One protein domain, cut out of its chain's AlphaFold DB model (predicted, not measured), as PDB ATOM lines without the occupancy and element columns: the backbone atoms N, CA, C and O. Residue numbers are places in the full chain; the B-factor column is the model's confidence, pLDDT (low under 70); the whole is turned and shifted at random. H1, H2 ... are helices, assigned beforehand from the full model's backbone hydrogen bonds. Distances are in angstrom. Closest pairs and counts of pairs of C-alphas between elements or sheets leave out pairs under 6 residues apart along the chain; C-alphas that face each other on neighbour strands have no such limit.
ATOM      1  N   LEU A   7       3.116  23.625 -25.432       60.28
ATOM      2  CA  LEU A   7       3.656  24.008 -24.123       60.28
ATOM      3  C   LEU A   7       4.482  25.302 -24.155       60.28
ATOM      4  O   LEU A   7       4.358  26.123 -23.253       60.28
ATOM      5  N   ALA A   8       5.275  25.540 -25.203       62.41
ATOM      6  CA  ALA A   8       6.043  26.781 -25.337       62.41
ATOM      7  C   ALA A   8       5.146  27.995 -25.626       62.41
ATOM      8  O   ALA A   8       5.499  29.126 -25.288       62.41
ATOM      9  N   LEU A   9       3.985  27.773 -26.253       61.31
ATOM     10  CA  LEU A   9       2.964  28.804 -26.404       61.31
ATOM     11  C   LEU A   9       2.312  29.090 -25.047       61.31
ATOM     12  O   LEU A   9       2.270  30.253 -24.655       61.31
ATOM     13  N   TRP A  10       1.909  28.036 -24.323       59.50
ATOM     14  CA  TRP A  10       1.308  28.086 -22.983       59.50
ATOM     15  C   TRP A  10       2.214  28.776 -21.947       59.50
ATOM     16  O   TRP A  10       1.746  29.637 -21.212       59.50
ATOM     17  N   MET A  11       3.527  28.521 -21.963       66.38
ATOM     18  CA  MET A  11       4.501  29.192 -21.084       66.38
ATOM     19  C   MET A  11       4.679  30.691 -21.372       66.38
ATOM     20  O   MET A  11       5.126  31.439 -20.506       66.38
ATOM     21  N   ARG A  12       4.348  31.162 -22.580       68.38
ATOM     22  CA  ARG A  12       4.505  32.578 -22.961       68.38
ATOM     23  C   ARG A  12       3.263  33.417 -22.683       68.38
ATOM     24  O   ARG A  12       3.358  34.641 -22.707       68.38
ATOM     25  N   ILE A  13       2.116  32.789 -22.434       70.94
ATOM     26  CA  ILE A  13       0.841  33.488 -22.219       70.94
ATOM     27  C   ILE A  13       0.870  34.348 -20.949       70.94
ATOM     28  O   ILE A  13       0.548  35.532 -21.066       70.94
ATOM     29  N   PRO A  14       1.350  33.853 -19.786       74.69
ATOM     30  CA  PRO A  14       1.456  34.675 -18.580       74.69
ATOM     31  C   PRO A  14       2.366  35.887 -18.804       74.69
ATOM     32  O   PRO A  14       2.011  37.011 -18.459       74.69
ATOM     33  N   GLY A  15       3.502  35.683 -19.480       76.06
ATOM     34  CA  GLY A  15       4.441  36.757 -19.816       76.06
ATOM     35  C   GLY A  15       3.857  37.810 -20.766       76.06
ATOM     36  O   GLY A  15       4.143  38.997 -20.613       76.06
ATOM     37  N   ARG A  16       3.003  37.418 -21.723       76.94
ATOM     38  CA  ARG A  16       2.314  38.377 -22.605       76.94
ATOM     39  C   ARG A  16       1.270  39.188 -21.867       76.94
ATOM     40  O   ARG A  16       1.254  40.405 -22.029       76.94
ATOM     41  N   VAL A  17       0.439  38.540 -21.052       79.06
ATOM     42  CA  VAL A  17      -0.557  39.240 -20.230       79.06
ATOM     43  C   VAL A  17       0.138  40.217 -19.288       79.06
ATOM     44  O   VAL A  17      -0.253  41.378 -19.228       79.06
ATOM     45  N   TRP A  18       1.235  39.801 -18.649       79.44
ATOM     46  CA  TRP A  18       2.046  40.678 -17.806       79.44
ATOM     47  C   TRP A  18       2.596  41.892 -18.568       79.44
ATOM     48  O   TRP A  18       2.515  43.022 -18.089       79.44
ATOM     49  N   ARG A  19       3.097  41.687 -19.794       81.31
ATOM     50  CA  ARG A  19       3.571  42.777 -20.661       81.31
ATOM     51  C   ARG A  19       2.448  43.751 -21.035       81.31
ATOM     52  O   ARG A  19       2.679  44.954 -21.045       81.31
ATOM     53  N   ILE A  20       1.247  43.248 -21.323       81.31
ATOM     54  CA  ILE A  20       0.065  44.063 -21.653       81.31
ATOM     55  C   ILE A  20      -0.394  44.863 -20.427       81.31
ATOM     56  O   ILE A  20      -0.616  46.068 -20.530       81.31
ATOM     57  N   LEU A  21      -0.468  44.228 -19.255       78.56
ATOM     58  CA  LEU A  21      -0.831  44.886 -17.997       78.56
ATOM     59  C   LEU A  21       0.168  45.984 -17.606       78.56
ATOM     60  O   LEU A  21      -0.243  47.041 -17.123       78.56
ATOM     61  N   ARG A  22       1.465  45.779 -17.862       82.25
ATOM     62  CA  ARG A  22       2.524  46.765 -17.594       82.25
ATOM     63  C   ARG A  22       2.678  47.830 -18.688       82.25
ATOM     64  O   ARG A  22       3.380  48.806 -18.479       82.25
ATOM     65  N   SER A  23       2.041  47.660 -19.844       81.31
ATOM     66  CA  SER A  23       2.123  48.624 -20.944       81.31
ATOM     67  C   SER A  23       1.330  49.893 -20.628       81.31
ATOM     68  O   SER A  23       0.143  49.818 -20.299       81.31
ATOM     69  N   ASP A  24       1.952  51.059 -20.795       81.44
ATOM     70  CA  ASP A  24       1.285  52.365 -20.681       81.44
ATOM     71  C   ASP A  24       0.394  52.680 -21.894       81.44
ATOM     72  O   ASP A  24      -0.467  53.552 -21.835       81.44
ATOM     73  N   LYS A  25       0.557  51.932 -22.996       82.62
ATOM     74  CA  LYS A  25      -0.258  52.088 -24.213       82.62
ATOM     75  C   LYS A  25      -1.680  51.545 -24.059       82.62
ATOM     76  O   LYS A  25      -2.555  51.910 -24.837       82.62
ATOM     77  N   VAL A  26      -1.905  50.647 -23.098       83.81
ATOM     78  CA  VAL A  26      -3.208  50.009 -22.874       83.81
ATOM     79  C   VAL A  26      -3.985  50.825 -21.856       83.81
ATOM     80  O   VAL A  26      -3.516  51.045 -20.738       83.81
ATOM     81  N   THR A  27      -5.193  51.248 -22.223       88.25
ATOM     82  CA  THR A  27      -6.034  52.029 -21.311       88.25
ATOM     83  C   THR A  27      -6.400  51.237 -20.051       88.25
ATOM     84  O   THR A  27      -6.569  50.017 -20.079       88.25
ATOM     85  N   LEU A  28      -6.590  51.943 -18.933       85.38
ATOM     86  CA  LEU A  28      -7.027  51.351 -17.660       85.38
ATOM     87  C   LEU A  28      -8.329  50.549 -17.795       85.38
ATOM     88  O   LEU A  28      -8.442  49.473 -17.214       85.38
ATOM     89  N   LYS A  29      -9.279  51.019 -18.617       86.81
ATOM     90  CA  LYS A  29     -10.520  50.284 -18.922       86.81
ATOM     91  C   LYS A  29     -10.247  48.914 -19.537       86.81
ATOM     92  O   LYS A  29     -10.850  47.929 -19.123       86.81
ATOM     93  N   ASP A  30      -9.324  48.841 -20.488       86.19
ATOM     94  CA  ASP A  30      -8.972  47.572 -21.122       86.19
ATOM     95  C   ASP A  30      -8.176  46.656 -20.188       86.19
ATOM     96  O   ASP A  30      -8.234  45.444 -20.339       86.19
ATOM     97  N   LYS A  31      -7.463  47.181 -19.189       86.06
ATOM     98  CA  LYS A  31      -6.875  46.344 -18.125       86.06
ATOM     99  C   LYS A  31      -7.965  45.777 -17.211       86.06
ATOM    100  O   LYS A  31      -7.972  44.584 -16.910       86.06
ATOM    101  N   LEU A  32      -8.930  46.616 -16.833       86.75
ATOM    102  CA  LEU A  32     -10.048  46.243 -15.965       86.75
ATOM    103  C   LEU A  32     -10.951  45.174 -16.588       86.75
ATOM    104  O   LEU A  32     -11.407  44.298 -15.865       86.75
ATOM    105  N   ILE A  33     -11.153  45.171 -17.910       87.12
ATOM    106  CA  ILE A  33     -12.006  44.167 -18.574       87.12
ATOM    107  C   ILE A  33     -11.486  42.729 -18.429       87.12
ATOM    108  O   ILE A  33     -12.247  41.784 -18.603       87.12
ATOM    109  N   PHE A  34     -10.199  42.562 -18.116       84.38
ATOM    110  CA  PHE A  34      -9.589  41.271 -17.808       84.38
ATOM    111  C   PHE A  34      -9.490  41.033 -16.305       84.38
ATOM    112  O   PHE A  34      -9.877  39.979 -15.815       84.38
ATOM    113  N   VAL A  35      -9.004  42.032 -15.570       83.44
ATOM    114  CA  VAL A  35      -8.742  41.913 -14.133       83.44
ATOM    115  C   VAL A  35     -10.033  41.742 -13.330       83.44
ATOM    116  O   VAL A  35     -10.071  40.910 -12.433       83.44
ATOM    117  N   VAL A  36     -11.100  42.473 -13.669       87.50
ATOM    118  CA  VAL A  36     -12.389  42.417 -12.959       87.50
ATOM    119  C   VAL A  36     -13.036  41.030 -13.029       87.50
ATOM    120  O   VAL A  36     -13.314  40.486 -11.965       87.50
ATOM    121  N   PRO A  37     -13.267  40.414 -14.205       83.06
ATOM    122  CA  PRO A  37     -13.879  39.088 -14.251       83.06
ATOM    123  C   PRO A  37     -13.012  38.002 -13.607       83.06
ATOM    124  O   PRO A  37     -13.564  37.101 -12.991       83.06
ATOM    125  N   VAL A  38     -11.678  38.094 -13.691       82.69
ATOM    126  CA  VAL A  38     -10.771  37.141 -13.024       82.69
ATOM    127  C   VAL A  38     -10.823  37.294 -11.500       82.69
ATOM    128  O   VAL A  38     -10.947  36.299 -10.799       82.69
ATOM    129  N   LEU A  39     -10.793  38.525 -10.974       81.56
ATOM    130  CA  LEU A  39     -10.917  38.786  -9.533       81.56
ATOM    131  C   LEU A  39     -12.288  38.395  -8.989       81.56
ATOM    132  O   LEU A  39     -12.367  37.772  -7.938       81.56
ATOM    133  N   LEU A  40     -13.362  38.741  -9.702       81.69
ATOM    134  CA  LEU A  40     -14.711  38.318  -9.335       81.69
ATOM    135  C   LEU A  40     -14.797  36.798  -9.290       81.69
ATOM    136  O   LEU A  40     -15.363  36.257  -8.351       81.69
ATOM    137  N   TYR A  41     -14.196  36.121 -10.267       73.06
ATOM    138  CA  TYR A  41     -14.138  34.669 -10.291       73.06
ATOM    139  C   TYR A  41     -13.284  34.087  -9.158       73.06
ATOM    140  O   TYR A  41     -13.596  33.006  -8.703       73.06
ATOM    141  N   TRP A  42     -12.260  34.781  -8.662       77.00
ATOM    142  CA  TRP A  42     -11.501  34.337  -7.484       77.00
ATOM    143  C   TRP A  42     -12.221  34.561  -6.155       77.00
ATOM    144  O   TRP A  42     -11.967  33.836  -5.204       77.00
ATOM    145  N   VAL A  43     -13.115  35.548  -6.084       73.88
ATOM    146  CA  VAL A  43     -13.882  35.866  -4.868       73.88
ATOM    147  C   VAL A  43     -15.200  35.083  -4.809       73.88
ATOM    148  O   VAL A  43     -15.698  34.775  -3.735       73.88
ATOM    149  N   LEU A  44     -15.788  34.732  -5.955       73.94
ATOM    150  CA  LEU A  44     -17.043  33.978  -6.028       73.94
ATOM    151  C   LEU A  44     -17.000  32.573  -5.369       73.94
ATOM    152  O   LEU A  44     -18.006  32.204  -4.761       73.94
ATOM    153  N   PRO A  45     -15.892  31.799  -5.426       67.81
ATOM    154  CA  PRO A  45     -15.741  30.511  -4.754       67.81
ATOM    155  C   PRO A  45     -15.923  30.599  -3.242       67.81
ATOM    156  O   PRO A  45     -16.530  29.698  -2.666       67.81
ATOM    157  N   ASP A  46     -15.504  31.707  -2.613       70.25
ATOM    158  CA  ASP A  46     -15.704  31.939  -1.174       70.25
ATOM    159  C   ASP A  46     -17.199  31.948  -0.795       70.25
ATOM    160  O   ASP A  46     -17.563  31.664   0.346       70.25
ATOM    161  N   PHE A  47     -18.083  32.228  -1.759       69.19
ATOM    162  CA  PHE A  47     -19.538  32.235  -1.587       69.19
ATOM    163  C   PHE A  47     -20.236  30.988  -2.159       69.19
ATOM    164  O   PHE A  47     -21.438  30.818  -1.950       69.19
ATOM    165  N   MET A  48     -19.523  30.111  -2.878       65.44
ATOM    166  CA  MET A  48     -20.083  28.919  -3.531       65.44
ATOM    167  C   MET A  48     -19.151  27.699  -3.389       65.44
ATOM    168  O   MET A  48     -18.368  27.412  -4.296       65.44
ATOM    169  N   PRO A  49     -19.278  26.904  -2.308       59.19
ATOM    170  CA  PRO A  49     -18.351  25.811  -1.975       59.19
ATOM    171  C   PRO A  49     -18.463  24.542  -2.854       59.19
ATOM    172  O   PRO A  49     -18.063  23.462  -2.432       59.19
ATOM    173  N   LEU A  50     -19.022  24.624  -4.069       63.16
ATOM    174  CA  LEU A  50     -19.332  23.458  -4.919       63.16
ATOM    175  C   LEU A  50     -19.046  23.660  -6.418       63.16
ATOM    176  O   LEU A  50     -19.536  22.879  -7.231       63.16
ATOM    177  N   LEU A  51     -18.286  24.682  -6.823       62.91
ATOM    178  CA  LEU A  51     -17.909  24.853  -8.231       62.91
ATOM    179  C   LEU A  51     -16.713  23.945  -8.581       62.91
ATOM    180  O   LEU A  51     -15.611  24.200  -8.106       62.91
ATOM    181  N   PRO A  52     -16.874  22.918  -9.441       60.47
ATOM    182  CA  PRO A  52     -15.791  22.007  -9.830       60.47
ATOM    183  C   PRO A  52     -14.900  22.590 -10.943       60.47
ATOM    184  O   PRO A  52     -14.270  21.846 -11.692       60.47
ATOM    185  N   ILE A  53     -14.916  23.910 -11.135       60.28
ATOM    186  CA  ILE A  53     -14.169  24.569 -12.206       60.28
ATOM    187  C   ILE A  53     -12.808  24.960 -11.629       60.28
ATOM    188  O   ILE A  53     -12.746  25.792 -10.734       60.28
ATOM    189  N   ASP A  54     -11.732  24.367 -12.152       71.19
ATOM    190  CA  ASP A  54     -10.360  24.731 -11.795       71.19
ATOM    191  C   ASP A  54     -10.114  26.219 -12.097       71.19
ATOM    192  O   ASP A  54     -10.093  26.623 -13.266       71.19
ATOM    193  N   ASP A  55      -9.852  27.040 -11.077       71.81
ATOM    194  CA  ASP A  55      -9.570  28.475 -11.232       71.81
ATOM    195  C   ASP A  55      -8.444  28.764 -12.229       71.81
ATOM    196  O   ASP A  55      -8.427  29.785 -12.928       71.81
ATOM    197  N   ALA A  56      -7.516  27.816 -12.346       71.50
ATOM    198  CA  ALA A  56      -6.427  27.831 -13.306       71.50
ATOM    199  C   ALA A  56      -6.915  27.740 -14.763       71.50
ATOM    200  O   ALA A  56      -6.367  28.421 -15.632       71.50
ATOM    201  N   ALA A  57      -7.947  26.942 -15.048       78.31
ATOM    202  CA  ALA A  57      -8.478  26.761 -16.397       78.31
ATOM    203  C   ALA A  57      -9.229  28.011 -16.877       78.31
ATOM    204  O   ALA A  57      -8.988  28.481 -17.994       78.31
ATOM    205  N   PHE A  58     -10.077  28.595 -16.020       81.00
ATOM    206  CA  PHE A  58     -10.777  29.844 -16.334       81.00
ATOM    207  C   PHE A  58      -9.788  30.995 -16.534       81.00
ATOM    208  O   PHE A  58      -9.821  31.677 -17.563       81.00
ATOM    209  N   THR A  59      -8.844  31.155 -15.603       81.75
ATOM    210  CA  THR A  59      -7.810  32.195 -15.682       81.75
ATOM    211  C   THR A  59      -6.960  32.039 -16.940       81.75
ATOM    212  O   THR A  59      -6.684  33.024 -17.625       81.75
ATOM    213  N   ALA A  60      -6.583  30.812 -17.308       81.75
ATOM    214  CA  ALA A  60      -5.817  30.571 -18.522       81.75
ATOM    215  C   ALA A  60      -6.613  30.883 -19.799       81.75
ATOM    216  O   ALA A  60      -6.080  31.521 -20.710       81.75
ATOM    217  N   ALA A  61      -7.887  30.489 -19.871       83.88
ATOM    218  CA  ALA A  61      -8.753  30.807 -21.004       83.88
ATOM    219  C   ALA A  61      -8.959  32.324 -21.150       83.88
ATOM    220  O   ALA A  61      -8.796  32.874 -22.246       83.88
ATOM    221  N   ALA A  62      -9.229  33.014 -20.039       86.06
ATOM    222  CA  ALA A  62      -9.339  34.466 -19.994       86.06
ATOM    223  C   ALA A  62      -8.028  35.136 -20.430       86.06
ATOM    224  O   ALA A  62      -8.051  36.074 -21.225       86.06
ATOM    225  N   ALA A  63      -6.879  34.631 -19.970       85.31
ATOM    226  CA  ALA A  63      -5.558  35.150 -20.316       85.31
ATOM    227  C   ALA A  63      -5.266  35.015 -21.817       85.31
ATOM    228  O   ALA A  63      -4.784  35.960 -22.445       85.31
ATOM    229  N   ILE A  64      -5.604  33.865 -22.413       85.06
ATOM    230  CA  ILE A  64      -5.485  33.627 -23.857       85.06
ATOM    231  C   ILE A  64      -6.359  34.611 -24.633       85.06
ATOM    232  O   ILE A  64      -5.892  35.247 -25.582       85.06
ATOM    233  N   TRP A  65      -7.632  34.727 -24.252       87.94
ATOM    234  CA  TRP A  65      -8.573  35.621 -24.917       87.94
ATOM    235  C   TRP A  65      -8.115  37.079 -24.822       87.94
ATOM    236  O   TRP A  65      -8.043  37.767 -25.842       87.94
ATOM    237  N   TYR A  66      -7.733  37.517 -23.623       87.19
ATOM    238  CA  TYR A  66      -7.303  38.880 -23.348       87.19
ATOM    239  C   TYR A  66      -6.048  39.254 -24.127       87.19
ATOM    240  O   TYR A  66      -6.028  40.281 -24.807       87.19
ATOM    241  N   ALA A  67      -5.030  38.388 -24.100       85.00
ATOM    242  CA  ALA A  67      -3.809  38.601 -24.862       85.00
ATOM    243  C   ALA A  67      -4.119  38.791 -26.354       85.00
ATOM    244  O   ALA A  67      -3.667  39.762 -26.953       85.00
ATOM    245  N   ARG A  68      -4.978  37.943 -26.938       84.56
ATOM    246  CA  ARG A  68      -5.376  38.054 -28.354       84.56
ATOM    247  C   ARG A  68      -6.243  39.277 -28.648       84.56
ATOM    248  O   ARG A  68      -6.211  39.795 -29.764       84.56
ATOM    249  N   ALA A  69      -7.078  39.713 -27.708       86.44
ATOM    250  CA  ALA A  69      -7.893  40.915 -27.862       86.44
ATOM    251  C   ALA A  69      -7.014  42.175 -27.878       86.44
ATOM    252  O   ALA A  69      -7.167  43.019 -28.760       86.44
ATOM    253  N   MET A  70      -6.048  42.264 -26.963       85.19
ATOM    254  CA  MET A  70      -5.142  43.407 -26.850       85.19
ATOM    255  C   MET A  70      -4.075  43.427 -27.946       85.19
ATOM    256  O   MET A  70      -3.803  44.493 -28.489       85.19
ATOM    257  N   GLU A  71      -3.547  42.266 -28.346       84.38
ATOM    258  CA  GLU A  71      -2.690  42.130 -29.535       84.38
ATOM    259  C   GLU A  71      -3.398  42.685 -30.783       84.38
ATOM    260  O   GLU A  71      -2.799  43.425 -31.555       84.38
ATOM    261  N   ARG A  72      -4.696  42.399 -30.962       84.94
ATOM    262  CA  ARG A  72      -5.476  42.916 -32.102       84.94
ATOM    263  C   ARG A  72      -5.801  44.403 -31.998       84.94
ATOM    264  O   ARG A  72      -5.764  45.093 -33.007       84.94
ATOM    265  N   LYS A  73      -6.144  44.888 -30.803       85.00
ATOM    266  CA  LYS A  73      -6.572  46.279 -30.591       85.00
ATOM    267  C   LYS A  73      -5.401  47.264 -30.595       85.00
ATOM    268  O   LYS A  73      -5.546  48.375 -31.089       85.00
ATOM    269  N   TYR A  74      -4.260  46.858 -30.044       83.56
ATOM    270  CA  TYR A  74      -3.106  47.726 -29.807       83.56
ATOM    271  C   TYR A  74      -1.841  47.309 -30.576       83.56
ATOM    272  O   TYR A  74      -0.851  48.035 -30.531       83.56
ATOM    273  N   GLY A  75      -1.848  46.164 -31.270       78.25
ATOM    274  CA  GLY A  75      -0.721  45.702 -32.091       78.25
ATOM    275  C   GLY A  75       0.528  45.301 -31.300       78.25
ATOM    276  O   GLY A  75       1.632  45.414 -31.830       78.25
TER     277      GLY A  75
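What this domain is: This is residues 7 to 75 of the 76 residues of an uncharacterized protein of Cohnella sp. CIP 111063 (UniProt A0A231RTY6). Two long helices, H3 and H4, form a hairpin; the shorter H2 crosses the later part of H4, and tiny H1 lies beyond H2. The free turn, residues 46 to 52, sticks out. The printed part has 69 residues, with helices H1, H2, H3, H4 in chain order and no named strand: all helix. It is only just compact, close to loose (radius of gyration of the C-alphas 13.1 A), and flat, spanning 40 by 30 by 16 A.

Where its parts are: H3, residues 28 to 47, is 27.9 A long from C-alpha 28 at (-7.027, 51.351, -17.660). H4, residues 55 to 74, is 27.5 A long, ending at C-alpha 74 (-3.106, 47.726, -29.807). H2 is residues 13 to 22, 14.2 A; H1 is residues 7 to 10, 4.8 A.

How they stand to each other: H3, with a kink of 33 degrees near residue 35, touches H4 with residues 34 to 42 alone, closest C-alphas Val 38 and Thr 59, 6.3 A, at a shallow tilt of 9 degrees, opposite ways. H4 touches H2 with residues 63 to 70 alone, closest C-alphas Ala 67 and Val 17, 5.7 A, at a steep tilt of 56 degrees. H1 meets H2 only through their link. Every O i to N i+4 pair is within hydrogen-bond range in H2 and H4, 11 of 16 in H3; H1 is too short for one.

The domain as a whole: The farthest C-alphas, Pro 49 and Gly 75, are 40.2 A apart. The printed part has no cut and no long link. pLDDT is under 70 at residues 7 to 12, 45 and 47 to 53.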